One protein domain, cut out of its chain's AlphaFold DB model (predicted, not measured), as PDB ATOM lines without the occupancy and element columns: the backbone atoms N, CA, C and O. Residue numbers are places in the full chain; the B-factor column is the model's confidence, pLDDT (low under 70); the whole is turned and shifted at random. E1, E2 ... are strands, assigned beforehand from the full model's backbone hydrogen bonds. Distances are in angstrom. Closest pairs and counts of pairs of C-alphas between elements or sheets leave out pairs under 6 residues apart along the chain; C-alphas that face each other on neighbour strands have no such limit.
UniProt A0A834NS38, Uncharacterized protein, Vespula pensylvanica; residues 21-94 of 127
ATOM      1  N   CYS A  21      -9.626 -25.950  -3.918       56.94
ATOM      2  CA  CYS A  21      -8.258 -26.335  -4.261       56.94
ATOM      3  C   CYS A  21      -8.258 -27.746  -4.840       56.94
ATOM      4  O   CYS A  21      -8.667 -28.699  -4.172       56.94
ATOM      5  N   ALA A  22      -7.715 -27.885  -6.048       60.09
ATOM      6  CA  ALA A  22      -7.361 -29.187  -6.587       60.09
ATOM      7  C   ALA A  22      -6.232 -29.779  -5.732       60.09
ATOM      8  O   ALA A  22      -5.146 -29.200  -5.612       60.09
ATOM      9  N   SER A  23      -6.495 -30.914  -5.092       63.50
ATOM     10  CA  SER A  23      -5.506 -31.658  -4.320       63.50
ATOM     11  C   SER A  23      -5.253 -32.998  -4.987       63.50
ATOM     12  O   SER A  23      -6.179 -33.731  -5.291       63.50
ATOM     13  N   LEU A  24      -3.987 -33.342  -5.203       64.56
ATOM     14  CA  LEU A  24      -3.616 -34.652  -5.729       64.56
ATOM     15  C   LEU A  24      -3.340 -35.601  -4.567       64.56
ATOM     16  O   LEU A  24      -2.540 -35.280  -3.680       64.56
ATOM     17  N   HIS A  25      -3.946 -36.784  -4.593       67.88
ATOM     18  CA  HIS A  25      -3.662 -37.836  -3.628       67.88
ATOM     19  C   HIS A  25      -3.209 -39.127  -4.311       67.88
ATOM     20  O   HIS A  25      -3.559 -39.419  -5.450       67.88
ATOM     21  N   THR A  26      -2.365 -39.883  -3.612       65.31
ATOM     22  CA  THR A  26      -1.875 -41.193  -4.043       65.31
ATOM     23  C   THR A  26      -1.934 -42.158  -2.875       65.31
ATOM     24  O   THR A  26      -1.642 -41.797  -1.729       65.31
ATOM     25  N   TYR A  27      -2.296 -43.402  -3.161       67.00
ATOM     26  CA  TYR A  27      -2.263 -44.481  -2.190       67.00
ATOM     27  C   TYR A  27      -0.958 -45.253  -2.346       67.00
ATOM     28  O   TYR A  27      -0.599 -45.721  -3.424       67.00
ATOM     29  N   THR A  28      -0.232 -45.368  -1.242       71.19
ATOM     30  CA  THR A  28       1.011 -46.130  -1.159       71.19
ATOM     31  C   THR A  28       0.703 -47.491  -0.566       71.19
ATOM     32  O   THR A  28       0.235 -47.560   0.572       71.19
ATOM     33  N   TYR A  29       0.981 -48.566  -1.300       63.91
ATOM     34  CA  TYR A  29       0.795 -49.925  -0.780       63.91
ATOM     35  C   TYR A  29       2.101 -50.518  -0.224       63.91
ATOM     36  O   TYR A  29       2.042 -51.370   0.663       63.91
ATOM     37  N   ASN A  30       3.273 -50.057  -0.687       61.47
ATOM     38  CA  ASN A  30       4.593 -50.400  -0.137       61.47
ATOM     39  C   ASN A  30       5.622 -49.262  -0.371       61.47
ATOM     40  O   ASN A  30       5.283 -48.243  -0.959       61.47
ATOM     41  N   GLU A  31       6.876 -49.417   0.074       66.50
ATOM     42  CA  GLU A  31       7.918 -48.371  -0.044       66.50
ATOM     43  C   GLU A  31       8.260 -47.946  -1.487       66.50
ATOM     44  O   GLU A  31       8.865 -46.893  -1.678       66.50
ATOM     45  N   SER A  32       7.890 -48.735  -2.498       73.00
ATOM     46  CA  SER A  32       8.243 -48.519  -3.905       73.00
ATOM     47  C   SER A  32       7.050 -48.460  -4.868       73.00
ATOM     48  O   SER A  32       7.247 -48.154  -6.045       73.00
ATOM     49  N   THR A  33       5.820 -48.713  -4.413       69.19
ATOM     50  CA  THR A  33       4.613 -48.723  -5.246       69.19
ATOM     51  C   THR A  33       3.570 -47.737  -4.735       69.19
ATOM     52  O   THR A  33       3.082 -47.798  -3.602       69.19
ATOM     53  N   HIS A  34       3.197 -46.834  -5.636       70.75
ATOM     54  CA  HIS A  34       2.150 -45.842  -5.450       70.75
ATOM     55  C   HIS A  34       1.135 -45.973  -6.581       70.75
ATOM     56  O   HIS A  34       1.505 -46.307  -7.708       70.75
ATOM     57  N   THR A  35      -0.135 -45.710  -6.284       71.56
ATOM     58  CA  THR A  35      -1.157 -45.548  -7.321       71.56
ATOM     59  C   THR A  35      -0.887 -44.304  -8.158       71.56
ATOM     60  O   THR A  35      -0.111 -43.420  -7.774       71.56
ATOM     61  N   GLU A  36      -1.569 -44.221  -9.296       75.06
ATOM     62  CA  GLU A  36      -1.677 -42.970 -10.037       75.06
ATOM     63  C   GLU A  36      -2.256 -41.860  -9.147       75.06
ATOM     64  O   GLU A  36      -2.885 -42.117  -8.113       75.06
ATOM     65  N   ARG A  37      -1.948 -40.615  -9.520       66.44
ATOM     66  CA  ARG A  37      -2.421 -39.431  -8.804       66.44
ATOM     67  C   ARG A  37      -3.891 -39.230  -9.136       66.44
ATOM     68  O   ARG A  37      -4.217 -39.003 -10.295       66.44
ATOM     69  N   GLU A  38      -4.735 -39.285  -8.118       71.06
ATOM     70  CA  GLU A  38      -6.156 -38.974  -8.229       71.06
ATOM     71  C   GLU A  38      -6.395 -37.526  -7.782       71.06
ATOM     72  O   GLU A  38      -5.865 -37.078  -6.756       71.06
ATOM     73  N   GLU A  39      -7.162 -36.783  -8.577       68.25
ATOM     74  CA  GLU A  39      -7.585 -35.416  -8.270       68.25
ATOM     75  C   GLU A  39      -8.759 -35.443  -7.284       68.25
ATOM     76  O   GLU A  39      -9.778 -36.082  -7.528       68.25
ATOM     77  N   ASP A  40      -8.596 -34.753  -6.157       64.50
ATOM     78  CA  ASP A  40      -9.622 -34.499  -5.151       64.50
ATOM     79  C   ASP A  40      -9.985 -33.008  -5.173       64.50
ATOM     80  O   ASP A  40      -9.109 -32.138  -5.088       64.50
ATOM     81  N   GLU A  41     -11.282 -32.714  -5.165       65.19
ATOM     82  CA  GLU A  41     -11.785 -31.385  -4.828       65.19
ATOM     83  C   GLU A  41     -11.845 -31.243  -3.305       65.19
ATOM     84  O   GLU A  41     -12.564 -31.962  -2.596       65.19
ATOM     85  N   ILE A  42     -11.036 -30.322  -2.780       65.50
ATOM     86  CA  ILE A  42     -10.958 -30.043  -1.350       65.50
ATOM     87  C   ILE A  42     -11.298 -28.576  -1.122       65.50
ATOM     88  O   ILE A  42     -10.740 -27.684  -1.768       65.50
ATOM     89  N   LEU A  43     -12.184 -28.327  -0.155       65.00
ATOM     90  CA  LEU A  43     -12.426 -26.974   0.339       65.00
ATOM     91  C   LEU A  43     -11.116 -26.399   0.883       65.00
ATOM     92  O   LEU A  43     -10.439 -27.039   1.693       65.00
ATOM     93  N   THR A  44     -10.755 -25.199   0.441       65.44
ATOM     94  CA  THR A  44      -9.526 -24.522   0.864       65.44
ATOM     95  C   THR A  44      -9.553 -24.264   2.364       65.44
ATOM     96  O   THR A  44     -10.360 -23.492   2.875       65.44
ATOM     97  N   VAL A  45      -8.641 -24.914   3.089       66.38
ATOM     98  CA  VAL A  45      -8.487 -24.707   4.529       66.38
ATOM     99  C   VAL A  45      -7.266 -23.853   4.805       66.38
ATOM    100  O   VAL A  45      -6.179 -24.122   4.280       66.38
ATOM    101  N   LYS A  46      -7.429 -22.825   5.637       69.38
ATOM    102  CA  LYS A  46      -6.349 -21.898   5.965       69.38
ATOM    103  C   LYS A  46      -5.563 -22.391   7.175       69.38
ATOM    104  O   LYS A  46      -6.007 -23.228   7.963       69.38
ATOM    105  N   TYR A  47      -4.356 -21.860   7.340       64.19
ATOM    106  CA  TYR A  47      -3.496 -22.211   8.473       64.19
ATOM    107  C   TYR A  47      -4.120 -21.819   9.828       64.19
ATOM    108  O   TYR A  47      -3.902 -22.459  10.854       64.19
ATOM    109  N   GLU A  48      -4.925 -20.766   9.846       72.31
ATOM    110  CA  GLU A  48      -5.657 -20.294  11.019       72.31
ATOM    111  C   GLU A  48      -6.817 -21.209  11.463       72.31
ATOM    112  O   GLU A  48      -7.246 -21.118  12.620       72.31
ATOM    113  N   ASP A  49      -7.290 -22.114  10.599       74.25
ATOM    114  CA  ASP A  49      -8.418 -23.010  10.895       74.25
ATOM    115  C   ASP A  49      -8.001 -24.244  11.704       74.25
ATOM    116  O   ASP A  49      -8.821 -24.881  12.377       74.25
ATOM    117  N   GLY A  50      -6.715 -24.594  11.674       74.44
ATOM    118  CA  GLY A  50      -6.210 -25.733  12.421       74.44
ATOM    119  C   GLY A  50      -5.873 -25.429  13.873       74.44
ATOM    120  O   GLY A  50      -5.882 -24.302  14.374       74.44
ATOM    121  N   ARG A  51      -5.584 -26.505  14.598       76.88
ATOM    122  CA  ARG A  51      -5.323 -26.501  16.032       76.88
ATOM    123  C   ARG A  51      -4.039 -27.243  16.334       76.88
ATOM    124  O   ARG A  51      -3.850 -28.391  15.943       76.88
ATOM    125  N   TRP A  52      -3.179 -26.585  17.098       78.56
ATOM    126  CA  TRP A  52      -1.994 -27.204  17.670       78.56
ATOM    127  C   TRP A  52      -2.347 -27.960  18.954       78.56
ATOM    128  O   TRP A  52      -3.066 -27.452  19.817       78.56
ATOM    129  N   SER A  53      -1.806 -29.164  19.115       77.38
ATOM    130  CA  SER A  53      -1.831 -29.892  20.379       77.38
ATOM    131  C   SER A  53      -0.932 -29.196  21.398       77.38
ATOM    132  O   SER A  53       0.057 -28.545  21.054       77.38
ATOM    133  N   LYS A  54      -1.200 -29.409  22.690       77.81
ATOM    134  CA  LYS A  54      -0.197 -29.079  23.707       77.81
ATOM    135  C   LYS A  54       1.043 -29.951  23.464       77.81
ATOM    136  O   LYS A  54       0.884 -31.142  23.184       77.81
ATOM    137  N   PRO A  55       2.263 -29.396  23.548       79.31
ATOM    138  CA  PRO A  55       3.469 -30.190  23.384       79.31
ATOM    139  C   PRO A  55       3.567 -31.208  24.523       79.31
ATOM    140  O   PRO A  55       3.479 -30.834  25.696       79.31
ATOM    141  N   TYR A  56       3.783 -32.477  24.187       76.75
ATOM    142  CA  TYR A  56       3.925 -33.551  25.170       76.75
ATOM    143  C   TYR A  56       5.167 -34.395  24.896       76.75
ATOM    144  O   TYR A  56       5.744 -34.365  23.806       76.75
ATOM    145  N   TYR A  57       5.621 -35.087  25.938       80.81
ATOM    146  CA  TYR A  57       6.748 -35.998  25.852       80.81
ATOM    147  C   TYR A  57       6.227 -37.419  25.711       80.81
ATOM    148  O   TYR A  57       5.493 -37.883  26.580       80.81
ATOM    149  N   ASP A  58       6.604 -38.084  24.627       80.00
ATOM    150  CA  ASP A  58       6.265 -39.480  24.398       80.00
ATOM    151  C   ASP A  58       7.414 -40.371  24.888       80.00
ATOM    152  O   ASP A  58       8.481 -40.452  24.264       80.00
ATOM    153  N   CYS A  59       7.199 -41.000  26.045       78.56
ATOM    154  CA  CYS A  59       8.124 -41.941  26.675       78.56
ATOM    155  C   CYS A  59       7.969 -43.388  26.171       78.56
ATOM    156  O   CYS A  59       8.860 -44.197  26.419       78.56
ATOM    157  N   GLY A  60       6.888 -43.714  25.451       78.19
ATOM    158  CA  GLY A  60       6.645 -45.046  24.880       78.19
ATOM    159  C   GLY A  60       7.106 -45.182  23.424       78.19
ATOM    160  O   GLY A  60       7.451 -46.276  22.989       78.19
ATOM    161  N   GLY A  61       7.168 -44.071  22.683       67.38
ATOM    162  CA  GLY A  61       7.485 -44.007  21.250       67.38
ATOM    163  C   GLY A  61       8.849 -43.392  20.907       67.38
ATOM    164  O   GLY A  61       8.977 -42.651  19.928       67.38
ATOM    165  N   GLY A  62       9.885 -43.667  21.708       72.50
ATOM    166  CA  GLY A  62      11.267 -43.269  21.395       72.50
ATOM    167  C   GLY A  62      11.795 -42.032  22.131       72.50
ATOM    168  O   GLY A  62      12.807 -41.462  21.717       72.50
ATOM    169  N   ASN A  63      11.171 -41.631  23.246       74.81
ATOM    170  CA  ASN A  63      11.701 -40.608  24.157       74.81
ATOM    171  C   ASN A  63      11.862 -39.219  23.505       74.81
ATOM    172  O   ASN A  63      12.902 -38.548  23.638       74.81
ATOM    173  N   ILE A  64      10.802 -38.749  22.850       75.56
ATOM    174  CA  ILE A  64      10.770 -37.567  21.972       75.56
ATOM    175  C   ILE A  64       9.717 -36.542  22.388       75.56
ATOM    176  O   ILE A  64       8.706 -36.868  23.003       75.56
ATOM    177  N   TRP A  65       9.960 -35.278  22.036       76.94
ATOM    178  CA  TRP A  65       8.934 -34.241  22.138       76.94
ATOM    179  C   TRP A  65       8.082 -34.227  20.877       76.94
ATOM    180  O   TRP A  65       8.629 -34.214  19.770       76.94
ATOM    181  N   MET A  66       6.769 -34.192  21.084       77.06
ATOM    182  CA  MET A  66       5.753 -34.204  20.042       77.06
ATOM    183  C   MET A  66       4.974 -32.891  20.054       77.06
ATOM    184  O   MET A  66       4.594 -32.385  21.116       77.06
ATOM    185  N   LEU A  67       4.717 -32.363  18.861       77.38
ATOM    186  CA  LEU A  67       3.771 -31.282  18.617       77.38
ATOM    187  C   LEU A  67       2.964 -31.619  17.362       77.38
ATOM    188  O   LEU A  67       3.542 -31.979  16.337       77.38
ATOM    189  N   THR A  68       1.642 -31.505  17.455       76.88
ATOM    190  CA  THR A  68       0.727 -31.945  16.399       76.88
ATOM    191  C   THR A  68      -0.139 -30.784  15.944       76.88
ATOM    192  O   THR A  68      -0.822 -30.195  16.773       76.88
ATOM    193  N   TYR A  69      -0.144 -30.466  14.655       76.44
ATOM    194  CA  TYR A  69      -1.154 -29.594  14.056       76.44
ATOM    195  C   TYR A  69      -2.240 -30.459  13.441       76.44
ATOM    196  O   TYR A  69      -1.932 -31.377  12.683       76.44
ATOM    197  N   THR A  70      -3.493 -30.190  13.787       76.38
ATOM    198  CA  THR A  70      -4.656 -30.900  13.252       76.38
ATOM    199  C   THR A  70      -5.599 -29.897  12.632       76.38
ATOM    200  O   THR A  70      -5.950 -28.908  13.273       76.38
ATOM    201  N   VAL A  71      -6.041 -30.165  11.413       78.19
ATOM    202  CA  VAL A  71      -7.036 -29.335  10.748       78.19
ATOM    203  C   VAL A  71      -8.089 -30.225  10.082       78.19
ATOM    204  O   VAL A  71      -7.718 -31.174   9.379       78.19
ATOM    205  N   PRO A  72      -9.392 -30.002  10.344       71.75
ATOM    206  CA  PRO A  72     -10.441 -30.690   9.610       71.75
ATOM    207  C   PRO A  72     -10.514 -30.115   8.196       71.75
ATOM    208  O   PRO A  72     -10.432 -28.903   8.014       71.75
ATOM    209  N   PHE A  73     -10.685 -30.975   7.202       72.69
ATOM    210  CA  PHE A  73     -11.014 -30.542   5.850       72.69
ATOM    211  C   PHE A  73     -12.052 -31.496   5.270       72.69
ATOM    212  O   PHE A  73     -12.094 -32.679   5.618       72.69
ATOM    213  N   PHE A  74     -12.918 -30.980   4.412       70.12
ATOM    214  CA  PHE A  74     -13.954 -31.783   3.778       70.12
ATOM    215  C   PHE A  74     -13.483 -32.180   2.391       70.12
ATOM    216  O   PHE A  74     -12.967 -31.346   1.648       70.12
ATOM    217  N   GLY A  75     -13.641 -33.460   2.068       69.00
ATOM    218  CA  GLY A  75     -13.631 -33.859   0.671       69.00
ATOM    219  C   GLY A  75     -15.043 -33.756   0.113       69.00
ATOM    220  O   GLY A  75     -16.020 -33.974   0.842       69.00
ATOM    221  N   TYR A  76     -15.123 -33.410  -1.163       67.06
ATOM    222  CA  TYR A  76     -16.363 -33.329  -1.914       67.06
ATOM    223  C   TYR A  76     -16.294 -34.319  -3.072       67.06
ATOM    224  O   TYR A  76     -15.392 -34.240  -3.902       67.06
ATOM    225  N   VAL A  77     -17.196 -35.302  -3.091       73.00
ATOM    226  CA  VAL A  77     -17.325 -36.268  -4.195       73.00
ATOM    227  C   VAL A  77     -18.806 -36.555  -4.394       73.00
ATOM    228  O   VAL A  77     -19.506 -36.835  -3.419       73.00
ATOM    229  N   ASN A  78     -19.278 -36.523  -5.644       79.62
ATOM    230  CA  ASN A  78     -20.661 -36.847  -6.018       79.62
ATOM    231  C   ASN A  78     -21.704 -36.117  -5.144       79.62
ATOM    232  O   ASN A  78     -22.544 -36.753  -4.505       79.62
ATOM    233  N   ASP A  79     -21.589 -34.789  -5.043       75.81
ATOM    234  CA  ASP A  79     -22.486 -33.911  -4.272       75.81
ATOM    235  C   ASP A  79     -22.614 -34.226  -2.774       75.81
ATOM    236  O   ASP A  79     -23.535 -33.775  -2.091       75.81
ATOM    237  N   THR A  80     -21.664 -34.992  -2.235       69.94
ATOM    238  CA  THR A  80     -21.662 -35.419  -0.838       69.94
ATOM    239  C   THR A  80     -20.374 -34.989  -0.150       69.94
ATOM    240  O   THR A  80     -19.266 -35.276  -0.607       69.94
ATOM    241  N   TYR A  81     -20.522 -34.338   1.004       71.25
ATOM    242  CA  TYR A  81     -19.406 -34.021   1.889       71.25
ATOM    243  C   TYR A  81     -19.070 -35.213   2.779       71.25
ATOM    244  O   TYR A  81     -19.949 -35.809   3.405       71.25
ATOM    245  N   PHE A  82     -17.783 -35.510   2.919       71.06
ATOM    246  CA  PHE A  82     -17.298 -36.472   3.904       71.06
ATOM    247  C   PHE A  82     -16.139 -35.890   4.711       71.06
ATOM    248  O   PHE A  82     -15.315 -35.109   4.224       71.06
ATOM    249  N   PHE A  83     -16.082 -36.278   5.983       66.56
ATOM    250  CA  PHE A  83     -15.053 -35.813   6.903       66.56
ATOM    251  C   PHE A  83     -13.698 -36.436   6.554       66.56
ATOM    252  O   PHE A  83     -13.530 -37.656   6.620       66.56
ATOM    253  N   LYS A  84     -12.711 -35.592   6.250       68.69
ATOM    254  CA  LYS A  84     -11.289 -35.949   6.246       68.69
ATOM    255  C   LYS A  84     -10.576 -35.165   7.366       68.69
ATOM    256  O   LYS A  84     -11.036 -34.127   7.842       68.69
ATOM    257  N   TYR A  85      -9.443 -35.683   7.831       60.97
ATOM    258  CA  TYR A  85      -8.562 -34.986   8.772       60.97
ATOM    259  C   TYR A  85      -7.121 -35.034   8.269       60.97
ATOM    260  O   TYR A  85      -6.689 -36.033   7.688       60.97
ATOM    261  N   SER A  86      -6.383 -33.936   8.457       63.16
ATOM    262  CA  SER A  86      -4.941 -33.880   8.194       63.16
ATOM    263  C   SER A  86      -4.214 -33.594   9.493       63.16
ATOM    264  O   SER A  86      -4.643 -32.747  10.284       63.16
ATOM    265  N   THR A  87      -3.094 -34.286   9.685       63.94
ATOM    266  CA  THR A  87      -2.279 -34.184  10.887       63.94
ATOM    267  C   THR A  87      -0.817 -34.015  10.496       63.94
ATOM    268  O   THR A  87      -0.235 -34.908   9.883       63.94
ATOM    269  N   GLN A  88      -0.202 -32.896  10.882       70.81
ATOM    270  CA  GLN A  88       1.238 -32.682  10.725       70.81
ATOM    271  C   GLN A  88       1.947 -32.858  12.071       70.81
ATOM    272  O   GLN A  88       1.586 -32.223  13.065       70.81
ATOM    273  N   LEU A  89       2.970 -33.718  12.101       64.81
ATOM    274  CA  LEU A  89       3.731 -34.051  13.305       64.81
ATOM    275  C   LEU A  89       5.127 -33.431  13.263       64.81
ATOM    276  O   LEU A  89       5.940 -33.751  12.396       64.81
ATOM    277  N   LEU A  90       5.437 -32.603  14.258       70.38
ATOM    278  CA  LEU A  90       6.790 -32.124  14.518       70.38
ATOM    279  C   LEU A  90       7.401 -32.946  15.657       70.38
ATOM    280  O   LEU A  90       6.858 -33.004  16.765       70.38
ATOM    281  N   ARG A  91       8.545 -33.585  15.379       68.12
ATOM    282  CA  ARG A  91       9.270 -34.465  16.311       68.12
ATOM    283  C   ARG A  91      10.674 -33.923  16.554       68.12
ATOM    284  O   ARG A  91      11.356 -33.527  15.614       68.12
ATOM    285  N   SER A  92      11.136 -33.938  17.804       66.25
ATOM    286  CA  SER A  92      12.524 -33.575  18.132       66.25
ATOM    287  C   SER A  92      13.150 -34.515  19.167       66.25
ATOM    288  O   SER A  92      12.632 -34.690  20.278       66.25
ATOM    289  N   SER A  93      14.304 -35.089  18.807       67.19
ATOM    290  CA  SER A  93      15.219 -35.834  19.682       67.19
ATOM    291  C   SER A  93      16.521 -35.026  19.918       67.19
ATOM    292  O   SER A  93      16.841 -34.120  19.155       67.19
ATOM    293  N   GLY A  94      17.260 -35.291  21.009       62.66
ATOM    294  CA  GLY A  94      18.575 -34.659  21.279       62.66
ATOM    295  C   GLY A  94      18.595 -33.298  22.015       62.66
ATOM    296  O   GLY A  94      17.649 -32.916  22.698       62.66
TER     297      GLY A  94
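This is residues 21 to 94 of the 127 residues of an uncharacterized protein of Vespula pensylvanica (UniProt A0A834NS38). One long, strongly twisted hairpin of two strands, E5 and E6, makes the longest axis, and a second two-stranded arm, E1 beside E3 with E2 beyond E1, branches off from E5 near residues 75 to 76. At the other end of the hairpin the short strand E4 lies beside the first residues of E5, and the stretch of residues 44 to 55 spans the distance from E3 to E4. The printed part has 74 residues with no named helix and six named strands, E1 to E6 in that order along the chain: all strand. Five of them form a branched sheet whose neighbour pairs are antiparallel. The whole is loose, with a radius of gyration of the C-alphas of 15.9 A, and flat, spanning 45 by 34 by 16 A.

E5, the longest strand by residues, holds residues 64 to 77 and measures 38.4 A from C-alpha 64 at (10.770, -37.567, 21.972) to C-alpha 77. E6 is residues 80 to 92, 39.1 A, ending at C-alpha 92 at (12.524, -33.575, 18.132). E3 is residues 38 to 43, 16.0 A, and E1 is residues 21 to 25, 12.4 A, beginning at C-alpha 21 at (-8.258, -26.335, -4.261). E2, residues 28 to 30, and E4, residues 56 to 58, have three residues each.

E5 and E6 are a hairpin, antiparallel at 162 degrees between their directions, with N 69 and O 88 at 2.9 A. E4 and E5 are also a hairpin; N 58 and O 64 are 2.9 A apart. E4, E5 and E6 form a meander, each strand the antiparallel neighbour of the one before. The pairing of E5 is staggered: E4 is beside its residues 64 to 66 and E3 beside its residues 75 to 76, both on one side of it, with E6 on the other side. E3 and E5 are antiparallel, with N 76 and O 41 at 3.3 A. E1, on the other side of E3 from E5, is antiparallel to E3 at 141 degrees, with N 40 and O 23 at 2.8 A. E1 runs on into E2 across a break of 2 residues, at 17 degrees. E2 pairs with no named strand, but its residues 28 to 30 pair with residues 33 to 34, antiparallel. Residues 51 to 52 pair with residues 69 to 70 of E5, antiparallel. E1 and E5 are apart, and so are E4 and E6.

The two C-alphas farthest apart, those of Asp 79 and Gly 94, are 48.4 A from each other. The printed part has no cut. The link from E3 to E4, 12 residues, is long. The mean pLDDT of the printed part is 70.5, and 35 residues are under 70, among them residues 21 to 27 and 39 to 47.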